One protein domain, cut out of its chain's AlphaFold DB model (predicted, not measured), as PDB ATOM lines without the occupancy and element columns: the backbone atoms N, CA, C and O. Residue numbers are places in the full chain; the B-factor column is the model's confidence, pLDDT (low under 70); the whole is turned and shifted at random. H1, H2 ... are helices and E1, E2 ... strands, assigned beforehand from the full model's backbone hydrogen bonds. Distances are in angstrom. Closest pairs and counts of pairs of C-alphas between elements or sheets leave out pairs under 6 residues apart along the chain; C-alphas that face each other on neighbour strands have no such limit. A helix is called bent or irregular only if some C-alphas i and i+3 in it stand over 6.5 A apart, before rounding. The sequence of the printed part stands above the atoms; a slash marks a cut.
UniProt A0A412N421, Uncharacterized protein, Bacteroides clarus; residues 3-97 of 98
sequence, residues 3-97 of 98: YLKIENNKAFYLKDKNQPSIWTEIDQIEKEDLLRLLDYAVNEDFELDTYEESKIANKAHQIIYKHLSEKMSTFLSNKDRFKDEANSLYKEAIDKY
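AT A GLANCE: This is residues 3 to 97 of the 98 residues of an uncharacterized protein of Bacteroides clarus (UniProt A0A412N421). A very long helix, H2, packs with its first part, residues 59 to 72, on one face of a small three-stranded sheet, and its far part sticks out as an arm: residues 80 to 97 stand free, of which 80 to 95 belong to H2. The shorter H1 sits beside it, and the two make two layers with the sheet, helices on one face. The 95 printed residues hold three strands and then two helices, E1 E2 E3 H1 H2; the class is mixed, helices and strands. The sheet, order E1, E2, E3, is an antiparallel meander, each strand the neighbour of the one before. The whole is loose, radius of gyration of the C-alphas 16.3 A, spanning 55 by 28 by 21 A.

IN THESE COORDINATES: E1, residues 3 to 7, begins at C-alpha 3 (86.525, 81.489, 53.880) and is 12.7 A long. E2, residues 10 to 14, measures 13.5 A, and E3, residues 23 to 25, 6.7 A. H1, residues 31 to 43, is 18.8 A long. H2, residues 59 to 95, is 52.2 A long and ends at C-alpha 95 (65.623, 106.112, 38.826).

HOW THE PARTS SIT: E1 and E2 form a hairpin, with N 5 and O 12 3.0 A apart. E2 and E3 form another, with N 13 and O 24 at 2.9 A. H2 is on the sheet at a height of 9.8 A, over E1 and E2; the closest C-alphas of E2 and H2, Ala 11 and His 61, are 5.8 A apart. H1 is also on the sheet. With residues 38 to 42 alone it touches H2, C-alphas 41 and 76 being closest at 7.0 A, at a shallow tilt of 27 degrees, the same way. In H1 every O i to N i+4 pair is within hydrogen-bond range, in H2 31 of 33.

THE WHOLE: H2 has a kink of 37 degrees near residue 89 and is only just irregular, C-alphas 89 and 92 lying 6.9 A apart. The link H1 to H2 is long, 15 residues. The printed part has no cut. Residues 92, 93 and 97 have pLDDT under 70.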
ATOM      1  N   TYR A   3      86.115  82.749  54.520       93.56
ATOM      2  CA  TYR A   3      86.525  81.489  53.880       93.56
ATOM      3  C   TYR A   3      88.010  81.184  54.043       93.56
ATOM      4  O   TYR A   3      88.411  80.031  53.913       93.56
ATOM      5  N   LEU A   4      88.826  82.191  54.345       94.00
ATOM      6  CA  LEU A   4      90.250  82.038  54.617       94.00
ATOM      7  C   LEU A   4      90.565  82.711  55.944       94.00
ATOM      8  O   LEU A   4      90.286  83.897  56.115       94.00
ATOM      9  N   LYS A   5      91.175  81.974  56.872       94.81
ATOM     10  CA  LYS A   5      91.543  82.517  58.182       94.81
ATOM     11  C   LYS A   5      92.952  82.128  58.600       94.81
ATOM     12  O   LYS A   5      93.469  81.096  58.168       94.81
ATOM     13  N   ILE A   6      93.535  82.930  59.479       94.25
ATOM     14  CA  ILE A   6      94.802  82.629  60.143       94.25
ATOM     15  C   ILE A   6      94.534  82.498  61.642       94.25
ATOM     16  O   ILE A   6      94.039  83.422  62.280       94.25
ATOM     17  N   GLU A   7      94.858  81.344  62.216       93.69
ATOM     18  CA  GLU A   7      94.609  81.038  63.624       93.69
ATOM     19  C   GLU A   7      95.717  80.131  64.170       93.69
ATOM     20  O   GLU A   7      96.202  79.246  63.472       93.69
ATOM     21  N   ASN A   8      96.144  80.337  65.419       91.88
ATOM     22  CA  ASN A   8      97.152  79.493  66.082       91.88
ATOM     23  C   ASN A   8      98.430  79.253  65.248       91.88
ATOM     24  O   ASN A   8      98.945  78.137  65.181       91.88
ATOM     25  N   ASN A   9      98.947  80.302  64.604       91.88
ATOM     26  CA  ASN A   9     100.122  80.252  63.727       91.88
ATOM     27  C   ASN A   9      99.972  79.382  62.466       91.88
ATOM     28  O   ASN A   9     100.973  79.018  61.837       91.88
ATOM     29  N   LYS A  10      98.738  79.052  62.081       93.69
ATOM     30  CA  LYS A  10      98.407  78.262  60.899       93.69
ATOM     31  C   LYS A  10      97.350  78.968  60.060       93.69
ATOM     32  O   LYS A  10      96.441  79.617  60.566       93.69
ATOM     33  N   ALA A  11      97.467  78.802  58.754       94.56
ATOM     34  CA  ALA A  11      96.426  79.192  57.820       94.56
ATOM     35  C   ALA A  11      95.433  78.051  57.578       94.56
ATOM     36  O   ALA A  11      95.837  76.889  57.448       94.56
ATOM     37  N   PHE A  12      94.159  78.417  57.455       95.44
ATOM     38  CA  PHE A  12      93.045  77.516  57.196       95.44
ATOM     39  C   PHE A  12      92.126  78.061  56.103       95.44
ATOM     40  O   PHE A  12      92.020  79.276  55.906       95.44
ATOM     41  N   TYR A  13      91.402  77.153  55.457       95.00
ATOM     42  CA  TYR A  13      90.303  77.467  54.556       95.00
ATOM     43  C   TYR A  13      89.026  76.725  54.945       95.00
ATOM     44  O   TYR A  13      89.055  75.679  55.605       95.00
ATOM     45  N   LEU A  14      87.896  77.286  54.530       94.19
ATOM     46  CA  LEU A  14      86.593  76.660  54.666       94.19
ATOM     47  C   LEU A  14      86.303  75.817  53.422       94.19
ATOM     48  O   LEU A  14      86.118  76.351  52.330       94.19
ATOM     49  N   LYS A  15      86.266  74.494  53.596       91.12
ATOM     50  CA  LYS A  15      86.045  73.540  52.500       91.12
ATOM     51  C   LYS A  15      84.576  73.437  52.082       91.12
ATOM     52  O   LYS A  15      84.282  73.290  50.898       91.12
ATOM     53  N   ASP A  16      83.667  73.506  53.051       90.00
ATOM     54  CA  ASP A  16      82.224  73.395  52.842       90.00
ATOM     55  C   ASP A  16      81.502  74.498  53.621       90.00
ATOM     56  O   ASP A  16      81.553  74.547  54.851       90.00
ATOM     57  N   LYS A  17      80.795  75.376  52.901       87.19
ATOM     58  CA  LYS A  17      80.021  76.471  53.505       87.19
ATOM     59  C   LYS A  17      78.884  75.986  54.410       87.19
ATOM     60  O   LYS A  17      78.483  76.712  55.315       87.19
ATOM     61  N   ASN A  18      78.394  74.759  54.209       88.56
ATOM     62  CA  ASN A  18      77.369  74.162  55.069       88.56
ATOM     63  C   ASN A  18      77.935  73.730  56.432       88.56
ATOM     64  O   ASN A  18      77.174  73.418  57.345       88.56
ATOM     65  N   GLN A  19      79.264  73.714  56.580       88.94
ATOM     66  CA  GLN A  19      79.975  73.307  57.788       88.94
ATOM     67  C   GLN A  19      80.940  74.415  58.256       88.94
ATOM     68  O   GLN A  19      82.149  74.200  58.316       88.94
ATOM     69  N   PRO A  20      80.432  75.605  58.645       85.62
ATOM     70  CA  PRO A  20      81.243  76.793  58.963       85.62
ATOM     71  C   PRO A  20      82.210  76.623  60.146       85.62
ATOM     72  O   PRO A  20      83.121  77.431  60.342       85.62
ATOM     73  N   SER A  21      82.013  75.590  60.966       88.00
ATOM     74  CA  SER A  21      82.874  75.268  62.107       88.00
ATOM     75  C   SER A  21      84.051  74.359  61.743       88.00
ATOM     76  O   SER A  21      84.965  74.214  62.552       88.00
ATOM     77  N   ILE A  22      84.049  73.749  60.553       91.44
ATOM     78  CA  ILE A  22      85.067  72.783  60.132       91.44
ATOM     79  C   ILE A  22      86.054  73.467  59.192       91.44
ATOM     80  O   ILE A  22      85.790  73.703  58.014       91.44
ATOM     81  N   TRP A  23      87.223  73.773  59.744       94.06
ATOM     82  CA  TRP A  23      88.315  74.439  59.049       94.06
ATOM     83  C   TRP A  23      89.390  73.431  58.671       94.06
ATOM     84  O   TRP A  23      89.801  72.619  59.496       94.06
ATOM     85  N   THR A  24      89.846  73.491  57.424       94.75
ATOM     86  CA  THR A  24      90.898  72.610  56.906       94.75
ATOM     87  C   THR A  24      92.195  73.398  56.774       94.75
ATOM     88  O   THR A  24      92.169  74.577  56.418       94.75
ATOM     89  N   GLU A  25      93.328  72.786  57.117       95.25
ATOM     90  CA  GLU A  25      94.641  73.421  56.969       95.25
ATOM     91  C   GLU A  25      94.915  73.739  55.497       95.25
ATOM     92  O   GLU A  25      94.587  72.956  54.608       95.25
ATOM     93  N   ILE A  26      95.491  74.912  55.231       94.44
ATOM     94  CA  ILE A  26      95.664  75.402  53.857       94.44
ATOM     95  C   ILE A  26      96.590  74.519  53.008       94.44
ATOM     96  O   ILE A  26      96.530  74.569  51.787       94.44
ATOM     97  N   ASP A  27      97.452  73.722  53.634       93.69
ATOM     98  CA  ASP A  27      98.351  72.801  52.942       93.69
ATOM     99  C   ASP A  27      97.634  71.574  52.351       93.69
ATOM    100  O   ASP A  27      98.157  70.965  51.423       93.69
ATOM    101  N   GLN A  28      96.426  71.256  52.832       94.25
ATOM    102  CA  GLN A  28      95.570  70.185  52.311       94.25
ATOM    103  C   GLN A  28      94.670  70.647  51.157       94.25
ATOM    104  O   GLN A  28      93.764  69.920  50.753       94.25
ATOM    105  N   ILE A  29      94.859  71.870  50.653       93.81
ATOM    106  CA  ILE A  29      93.992  72.418  49.615       93.81
ATOM    107  C   ILE A  29      94.199  71.700  48.277       93.81
ATOM    108  O   ILE A  29      95.306  71.626  47.741       93.81
ATOM    109  N   GLU A  30      93.102  71.206  47.711       94.00
ATOM    110  CA  GLU A  30      93.088  70.532  46.413       94.00
ATOM    111  C   GLU A  30      92.457  71.412  45.325       94.00
ATOM    112  O   GLU A  30      91.858  72.463  45.584       94.00
ATOM    113  N   LYS A  31      92.572  70.980  44.068       91.88
ATOM    114  CA  LYS A  31      92.027  71.707  42.914       91.88
ATOM    115  C   LYS A  31      90.517  71.927  43.040       91.88
ATOM    116  O   LYS A  31      90.016  73.004  42.726       91.88
ATOM    117  N   GLU A  32      89.796  70.911  43.486       93.38
ATOM    118  CA  GLU A  32      88.347  70.913  43.657       93.38
ATOM    119  C   GLU A  32      87.926  71.931  44.722       93.38
ATOM    120  O   GLU A  32      86.920  72.620  44.565       93.38
ATOM    121  N   ASP A  33      88.735  72.079  45.770       93.19
ATOM    122  CA  ASP A  33      88.501  73.047  46.836       93.19
ATOM    123  C   ASP A  33      88.745  74.482  46.356       93.19
ATOM    124  O   ASP A  33      87.955  75.373  46.659       93.19
ATOM    125  N   LEU A  34      89.770  74.708  45.526       91.69
ATOM    126  CA  LEU A  34      89.994  76.008  44.882       91.69
ATOM    127  C   LEU A  34      88.813  76.421  43.997       91.69
ATOM    128  O   LEU A  34      88.394  77.579  44.033       91.69
ATOM    129  N   LEU A  35      88.266  75.483  43.217       91.50
ATOM    130  CA  LEU A  35      87.101  75.741  42.370       91.50
ATOM    131  C   LEU A  35      85.863  76.087  43.203       91.50
ATOM    132  O   LEU A  35      85.128  77.003  42.841       91.50
ATOM    133  N   ARG A  36      85.658  75.412  44.341       92.06
ATOM    134  CA  ARG A  36      84.576  75.743  45.282       92.06
ATOM    135  C   ARG A  36      84.752  77.120  45.910       92.06
ATOM    136  O   ARG A  36      83.801  77.889  45.938       92.06
ATOM    137  N   LEU A  37      85.958  77.454  46.374       92.56
ATOM    138  CA  LEU A  37      86.247  78.782  46.920       92.56
ATOM    139  C   LEU A  37      85.976  79.879  45.887       92.56
ATOM    140  O   LEU A  37      85.425  80.919  46.238       92.56
ATOM    141  N   LEU A  38      86.319  79.638  44.619       90.94
ATOM    142  CA  LEU A  38      86.016  80.569  43.538       90.94
ATOM    143  C   LEU A  38      84.504  80.711  43.316       90.94
ATOM    144  O   LEU A  38      84.018  81.829  43.185       90.94
ATOM    145  N   ASP A  39      83.756  79.607  43.314       91.44
ATOM    146  CA  ASP A  39      82.293  79.630  43.203       91.44
ATOM    147  C   ASP A  39      81.644  80.421  44.355       91.44
ATOM    148  O   ASP A  39      80.758  81.250  44.135       91.44
ATOM    149  N   TYR A  40      82.148  80.258  45.580       91.81
ATOM    150  CA  TYR A  40      81.718  81.060  46.729       91.81
ATOM    151  C   TYR A  40      82.066  82.542  46.545       91.81
ATOM    152  O   TYR A  40      81.216  83.405  46.753       91.81
ATOM    153  N   ALA A  41      83.276  82.848  46.072       90.38
ATOM    154  CA  ALA A  41      83.705  84.216  45.794       90.38
ATOM    155  C   ALA A  41      82.876  84.900  44.697       90.38
ATOM    156  O   ALA A  41      82.699  86.117  44.731       90.38
ATOM    157  N   VAL A  42      82.347  84.151  43.726       87.75
ATOM    158  CA  VAL A  42      81.475  84.677  42.663       87.75
ATOM    159  C   VAL A  42      80.090  85.012  43.214       87.75
ATOM    160  O   VAL A  42      79.598  86.124  43.008       87.75
ATOM    161  N   ASN A  43      79.471  84.076  43.930       87.81
ATOM    162  CA  ASN A  43      78.046  84.147  44.251       87.81
ATOM    163  C   ASN A  43      77.740  84.832  45.589       87.81
ATOM    164  O   ASN A  43      76.634  85.330  45.779       87.81
ATOM    165  N   GLU A  44      78.706  84.887  46.504       87.38
ATOM    166  CA  GLU A  44      78.488  85.302  47.892       87.38
ATOM    167  C   GLU A  44      79.500  86.375  48.329       87.38
ATOM    168  O   GLU A  44      80.419  86.743  47.584       87.38
ATOM    169  N   ASP A  45      79.296  86.908  49.535       85.81
ATOM    170  CA  ASP A  45      80.239  87.813  50.190       85.81
ATOM    171  C   ASP A  45      81.386  86.999  50.791       85.81
ATOM    172  O   ASP A  45      81.214  86.257  51.767       85.81
ATOM    173  N   PHE A  46      82.566  87.145  50.193       91.00
ATOM    174  CA  PHE A  46      83.753  86.365  50.510       91.00
ATOM    175  C   PHE A  46      84.757  87.206  51.290       91.00
ATOM    176  O   PHE A  46      85.352  88.144  50.765       91.00
ATOM    177  N   GLU A  47      84.976  86.835  52.543       91.94
ATOM    178  CA  GLU A  47      85.950  87.474  53.421       91.94
ATOM    179  C   GLU A  47      87.164  86.570  53.648       91.94
ATOM    180  O   GLU A  47      87.068  85.337  53.696       91.94
ATOM    181  N   LEU A  48      88.317  87.203  53.839       93.00
ATOM    182  CA  LEU A  48      89.586  86.550  54.132       93.00
ATOM    183  C   LEU A  48      90.426  87.403  55.086       93.00
ATOM    184  O   LEU A  48      90.341  88.630  55.050       93.00
ATOM    185  N   ASP A  49      91.228  86.758  55.931       93.75
ATOM    186  CA  ASP A  49      92.210  87.468  56.755       93.75
ATOM    187  C   ASP A  49      93.370  87.995  55.899       93.75
ATOM    188  O   ASP A  49      93.842  87.345  54.964       93.75
ATOM    189  N   THR A  50      93.865  89.183  56.236       91.00
ATOM    190  CA  THR A  50      95.054  89.739  55.589       91.00
ATOM    191  C   THR A  50      96.260  88.852  55.875       91.00
ATOM    192  O   THR A  50      96.517  88.480  57.022       91.00
ATOM    193  N   TYR A  51      97.022  88.529  54.830       92.12
ATOM    194  CA  TYR A  51      98.265  87.786  54.984       92.12
ATOM    195  C   TYR A  51      99.260  88.561  55.858       92.12
ATOM    196  O   TYR A  51      99.652  89.682  55.537       92.12
ATOM    197  N   GLU A  52      99.717  87.915  56.930       90.56
ATOM    198  CA  GLU A  52     100.784  88.402  57.799       90.56
ATOM    199  C   GLU A  52     101.763  87.259  58.078       90.56
ATOM    200  O   GLU A  52     101.420  86.268  58.724       90.56
ATOM    201  N   GLU A  53     103.002  87.401  57.603       88.25
ATOM    202  CA  GLU A  53     104.036  86.363  57.710       88.25
ATOM    203  C   GLU A  53     104.330  85.973  59.167       88.25
ATOM    204  O   GLU A  53     104.513  84.798  59.476       88.25
ATOM    205  N   SER A  54     104.291  86.945  60.085       91.25
ATOM    206  CA  SER A  54     104.494  86.736  61.524       91.25
ATOM    207  C   SER A  54     103.398  85.897  62.190       91.25
ATOM    208  O   SER A  54     103.641  85.323  63.249       91.25
ATOM    209  N   LYS A  55     102.207  85.811  61.582       91.88
ATOM    210  CA  LYS A  55     101.055  85.056  62.098       91.88
ATOM    211  C   LYS A  55     100.976  83.632  61.556       91.88
ATOM    212  O   LYS A  55     100.050  82.910  61.909       91.88
ATOM    213  N   ILE A  56     101.903  83.211  60.696       92.69
ATOM    214  CA  ILE A  56     101.937  81.855  60.145       92.69
ATOM    215  C   ILE A  56     103.344  81.298  60.348       92.69
ATOM    216  O   ILE A  56     104.289  81.771  59.732       92.69
ATOM    217  N   ALA A  57     103.504  80.271  61.180       90.88
ATOM    218  CA  ALA A  57     104.821  79.688  61.450       90.88
ATOM    219  C   ALA A  57     105.288  78.741  60.331       90.88
ATOM    220  O   ALA A  57     106.483  78.620  60.057       90.88
ATOM    221  N   ASN A  58     104.349  78.041  59.686       92.62
ATOM    222  CA  ASN A  58     104.660  77.068  58.644       92.62
ATOM    223  C   ASN A  58     104.909  77.766  57.292       92.62
ATOM    224  O   ASN A  58     104.010  78.403  56.744       92.62
ATOM    225  N   LYS A  59     106.102  77.579  56.713       92.44
ATOM    226  CA  LYS A  59     106.486  78.159  55.411       92.44
ATOM    227  C   LYS A  59     105.592  77.720  54.249       92.44
ATOM    228  O   LYS A  59     105.310  78.527  53.370       92.44
ATOM    229  N   ALA A  60     105.129  76.471  54.232       91.88
ATOM    230  CA  ALA A  60     104.203  76.007  53.200       91.88
ATOM    231  C   ALA A  60     102.867  76.755  53.305       91.88
ATOM    232  O   ALA A  60     102.357  77.257  52.308       91.88
ATOM    233  N   HIS A  61     102.361  76.928  54.530       94.75
ATOM    234  CA  HIS A  61     101.135  77.687  54.770       94.75
ATOM    235  C   HIS A  61     101.311  79.154  54.376       94.75
ATOM    236  O   HIS A  61     100.407  79.716  53.772       94.75
ATOM    237  N   GLN A  62     102.468  79.764  54.665       93.75
ATOM    238  CA  GLN A  62     102.770  81.136  54.246       93.75
ATOM    239  C   GLN A  62     102.686  81.280  52.725       93.75
ATOM    240  O   GLN A  62     101.975  82.151  52.232       93.75
ATOM    241  N   ILE A  63     103.375  80.405  51.984       93.75
ATOM    242  CA  ILE A  63     103.422  80.450  50.517       93.75
ATOM    243  C   ILE A  63     102.018  80.258  49.934       93.75
ATOM    244  O   ILE A  63     101.567  81.081  49.138       93.75
ATOM    245  N   ILE A  64     101.312  79.199  50.343       94.00
ATOM    246  CA  ILE A  64      99.992  78.871  49.792       94.00
ATOM    247  C   ILE A  64      98.987  79.970  50.138       94.00
ATOM    248  O   ILE A  64      98.296  80.468  49.246       94.00
ATOM    249  N   TYR A  65      98.931  80.386  51.407       95.12
ATOM    250  CA  TYR A  65      97.977  81.397  51.847       95.12
ATOM    251  C   TYR A  65      98.223  82.732  51.160       95.12
ATOM    252  O   TYR A  65      97.275  83.294  50.629       95.12
ATOM    253  N   LYS A  66      99.478  83.201  51.094       94.88
ATOM    254  CA  LYS A  66      99.835  84.449  50.411       94.88
ATOM    255  C   LYS A  66      99.346  84.454  48.964       94.88
ATOM    256  O   LYS A  66      98.626  85.362  48.556       94.88
ATOM    257  N   HIS A  67      99.694  83.419  48.199       93.81
ATOM    258  CA  HIS A  67      99.299  83.335  46.794       93.81
ATOM    259  C   HIS A  67      97.782  83.250  46.618       93.81
ATOM    260  O   HIS A  67      97.237  83.858  45.693       93.81
ATOM    261  N   LEU A  68      97.094  82.501  47.483       93.75
ATOM    262  CA  LEU A  68      95.646  82.363  47.416       93.75
ATOM    263  C   LEU A  68      94.939  83.666  47.799       93.75
ATOM    264  O   LEU A  68      94.063  84.106  47.057       93.75
ATOM    265  N   SER A  69      95.339  84.304  48.901       94.19
ATOM    266  CA  SER A  69      94.767  85.573  49.350       94.19
ATOM    267  C   SER A  69      94.968  86.668  48.307       94.19
ATOM    268  O   SER A  69      94.014  87.350  47.966       94.19
ATOM    269  N   GLU A  70      96.165  86.788  47.718       94.06
ATOM    270  CA  GLU A  70      96.444  87.781  46.670       94.06
ATOM    271  C   GLU A  70      95.540  87.585  45.443       94.06
ATOM    272  O   GLU A  70      94.941  88.541  44.933       94.06
ATOM    273  N   LYS A  71      95.397  86.337  44.973       92.75
ATOM    274  CA  LYS A  71      94.531  86.009  43.831       92.75
ATOM    275  C   LYS A  71      93.059  86.273  44.138       92.75
ATOM    276  O   LYS A  71      92.378  86.869  43.306       92.75
ATOM    277  N   MET A  72      92.585  85.867  45.314       92.50
ATOM    278  CA  MET A  72      91.193  86.067  45.723       92.50
ATOM    279  C   MET A  72      90.875  87.547  45.929       92.50
ATOM    280  O   MET A  72      89.882  88.022  45.390       92.50
ATOM    281  N   SER A  73      91.737  88.316  46.596       91.94
ATOM    282  CA  SER A  73      91.556  89.766  46.747       91.94
ATOM    283  C   SER A  73      91.520  90.486  45.398       91.94
ATOM    284  O   SER A  73      90.667  91.346  45.185       91.94
ATOM    285  N   THR A  74      92.390  90.104  44.457       91.88
ATOM    286  CA  THR A  74      92.373  90.658  43.091       91.88
ATOM    287  C   THR A  74      91.061  90.334  42.375       91.88
ATOM    288  O   THR A  74      90.469  91.197  41.726       91.88
ATOM    289  N   PHE A  75      90.590  89.091  42.490       91.38
ATOM    290  CA  PHE A  75      89.329  88.658  41.901       91.38
ATOM    291  C   PHE A  75      88.130  89.427  42.479       91.38
ATOM    292  O   PHE A  75      87.317  89.948  41.716       91.38
ATOM    293  N   LEU A  76      88.055  89.552  43.805       90.00
ATOM    294  CA  LEU A  76      86.973  90.254  44.498       90.00
ATOM    295  C   LEU A  76      86.949  91.744  44.155       90.00
ATOM    296  O   LEU A  76      85.899  92.260  43.794       90.00
ATOM    297  N   SER A  77      88.108  92.406  44.130       88.81
ATOM    298  CA  SER A  77      88.191  93.814  43.725       88.81
ATOM    299  C   SER A  77      87.670  94.045  42.300       88.81
ATOM    300  O   SER A  77      86.967  95.022  42.048       88.81
ATOM    301  N   ASN A  78      87.957  93.130  41.369       88.44
ATOM    302  CA  ASN A  78      87.425  93.213  40.008       88.44
ATOM    303  C   ASN A  78      85.911  92.950  39.950       88.44
ATOM    304  O   ASN A  78      85.214  93.614  39.184       88.44
ATOM    305  N   LYS A  79      85.403  91.997  40.743       85.81
ATOM    306  CA  LYS A  79      83.966  91.701  40.862       85.81
ATOM    307  C   LYS A  79      83.199  92.916  41.379       85.81
ATOM    308  O   LYS A  79      82.176  93.271  40.799       85.81
ATOM    309  N   ASP A  80      83.699  93.544  42.436       82.94
ATOM    310  CA  ASP A  80      83.066  94.714  43.041       82.94
ATOM    311  C   ASP A  80      83.067  95.885  42.060       82.94
ATOM    312  O   ASP A  80      82.014  96.465  41.807       82.94
ATOM    313  N   ARG A  81      84.191  96.122  41.368       83.75
ATOM    314  CA  ARG A  81      84.256  97.129  40.300       83.75
ATOM    315  C   ARG A  81      83.225  96.875  39.197       83.75
ATOM    316  O   ARG A  81      82.549  97.802  38.771       83.75
ATOM    317  N   PHE A  82      83.078  95.629  38.746       78.38
ATOM    318  CA  PHE A  82      82.089  95.279  37.723       78.38
ATOM    319  C   PHE A  82      80.648  95.502  38.207       78.38
ATOM    320  O   PHE A  82      79.821  96.027  37.461       78.38
ATOM    321  N   LYS A  83      80.337  95.126  39.455       79.12
ATOM    322  CA  LYS A  83      79.025  95.394  40.062       79.12
ATOM    323  C   LYS A  83      78.749  96.891  40.158       79.12
ATOM    324  O   LYS A  83      77.646  97.314  39.821       79.12
ATOM    325  N   ASP A  84      79.731  97.680  40.576       81.00
ATOM    326  CA  ASP A  84      79.606  99.132  40.692       81.00
ATOM    327  C   ASP A  84      79.396  99.794  39.326       81.00
ATOM    328  O   ASP A  84      78.512 100.640  39.183       81.00
ATOM    329  N   GLU A  85      80.138  99.368  38.299       79.19
ATOM    330  CA  GLU A  85      79.961  99.831  36.918       79.19
ATOM    331  C   GLU A  85      78.557  99.495  36.386       79.19
ATOM    332  O   GLU A  85      77.877 100.372  35.846       79.19
ATOM    333  N   ALA A  86      78.084  98.260  36.583       74.88
ATOM    334  CA  ALA A  86      76.741  97.847  36.182       74.88
ATOM    335  C   ALA A  86      75.656  98.647  36.921       74.88
ATOM    336  O   ALA A  86      74.750  99.192  36.292       74.88
ATOM    337  N   ASN A  87      75.770  98.775  38.245       79.44
ATOM    338  CA  ASN A  87      74.841  99.562  39.049       79.44
ATOM    339  C   ASN A  87      74.818 101.023  38.599       79.44
ATOM    340  O   ASN A  87      73.740 101.579  38.434       79.44
ATOM    341  N   SER A  88      75.978 101.636  38.344       81.25
ATOM    342  CA  SER A  88      76.061 103.012  37.847       81.25
ATOM    343  C   SER A  88      75.413 103.168  36.472       81.25
ATOM    344  O   SER A  88      74.718 104.155  36.245       81.25
ATOM    345  N   LEU A  89      75.618 102.208  35.563       78.38
ATOM    346  CA  LEU A  89      75.035 102.232  34.220       78.38
ATOM    347  C   LEU A  89      73.505 102.139  34.268       78.38
ATOM    348  O   LEU A  89      72.812 102.852  33.545       78.38
ATOM    349  N   TYR A  90      72.975 101.264  35.123       73.56
ATOM    350  CA  TYR A  90      71.533 101.047  35.235       73.56
ATOM    351  C   TYR A  90      70.840 102.004  36.207       73.56
ATOM    352  O   TYR A  90      69.614 102.077  36.188       73.56
ATOM    353  N   LYS A  91      71.583 102.780  37.004       76.94
ATOM    354  CA  LYS A  91      71.032 103.737  37.972       76.94
ATOM    355  C   LYS A  91      70.077 104.737  37.325       76.94
ATOM    356  O   LYS A  91      68.955 104.877  37.786       76.94
ATOM    357  N   GLU A  92      70.468 105.351  36.207       69.38
ATOM    358  CA  GLU A  92      69.597 106.292  35.480       69.38
ATOM    359  C   GLU A  92      68.328 105.635  34.924       69.38
ATOM    360  O   GLU A  92      67.296 106.292  34.783       69.38
ATOM    361  N   ALA A  93      68.396 104.350  34.567       69.50
ATOM    362  CA  ALA A  93      67.235 103.607  34.095       69.50
ATOM    363  C   ALA A  93      66.308 103.245  35.262       69.50
ATOM    364  O   ALA A  93      65.102 103.402  35.130       69.50
ATOM    365  N   ILE A  94      66.857 102.814  36.401       70.25
ATOM    366  CA  ILE A  94      66.102 102.471  37.615       70.25
ATOM    367  C   ILE A  94      65.424 103.716  38.204       70.25
ATOM    368  O   ILE A  94      64.225 103.672  38.473       70.25
ATOM    369  N   ASP A  95      66.143 104.838  38.306       73.38
ATOM    370  CA  ASP A  95      65.623 106.112  38.826       73.38
ATOM    371  C   ASP A  95      64.471 106.672  37.967       73.38
ATOM    372  O   ASP A  95      63.652 107.438  38.460       73.38
ATOM    373  N   LYS A  96      64.370 106.288  36.684       72.62
ATOM    374  CA  LYS A  96      63.252 106.671  35.798       72.62
ATOM    375  C   LYS A  96      61.966 105.870  36.018       72.62
ATOM    376  O   LYS A  96      60.928 106.269  35.493       72.62
ATOM    377  N   TYR A  97      62.036 104.743  36.723       65.94
ATOM    378  CA  TYR A  97      60.880 103.901  37.044       65.94
ATOM    379  C   TYR A  97      60.496 103.947  38.536       65.94
ATOM    380  O   TYR A  97      59.525 103.285  38.912       65.94
TER     381      TYR A  97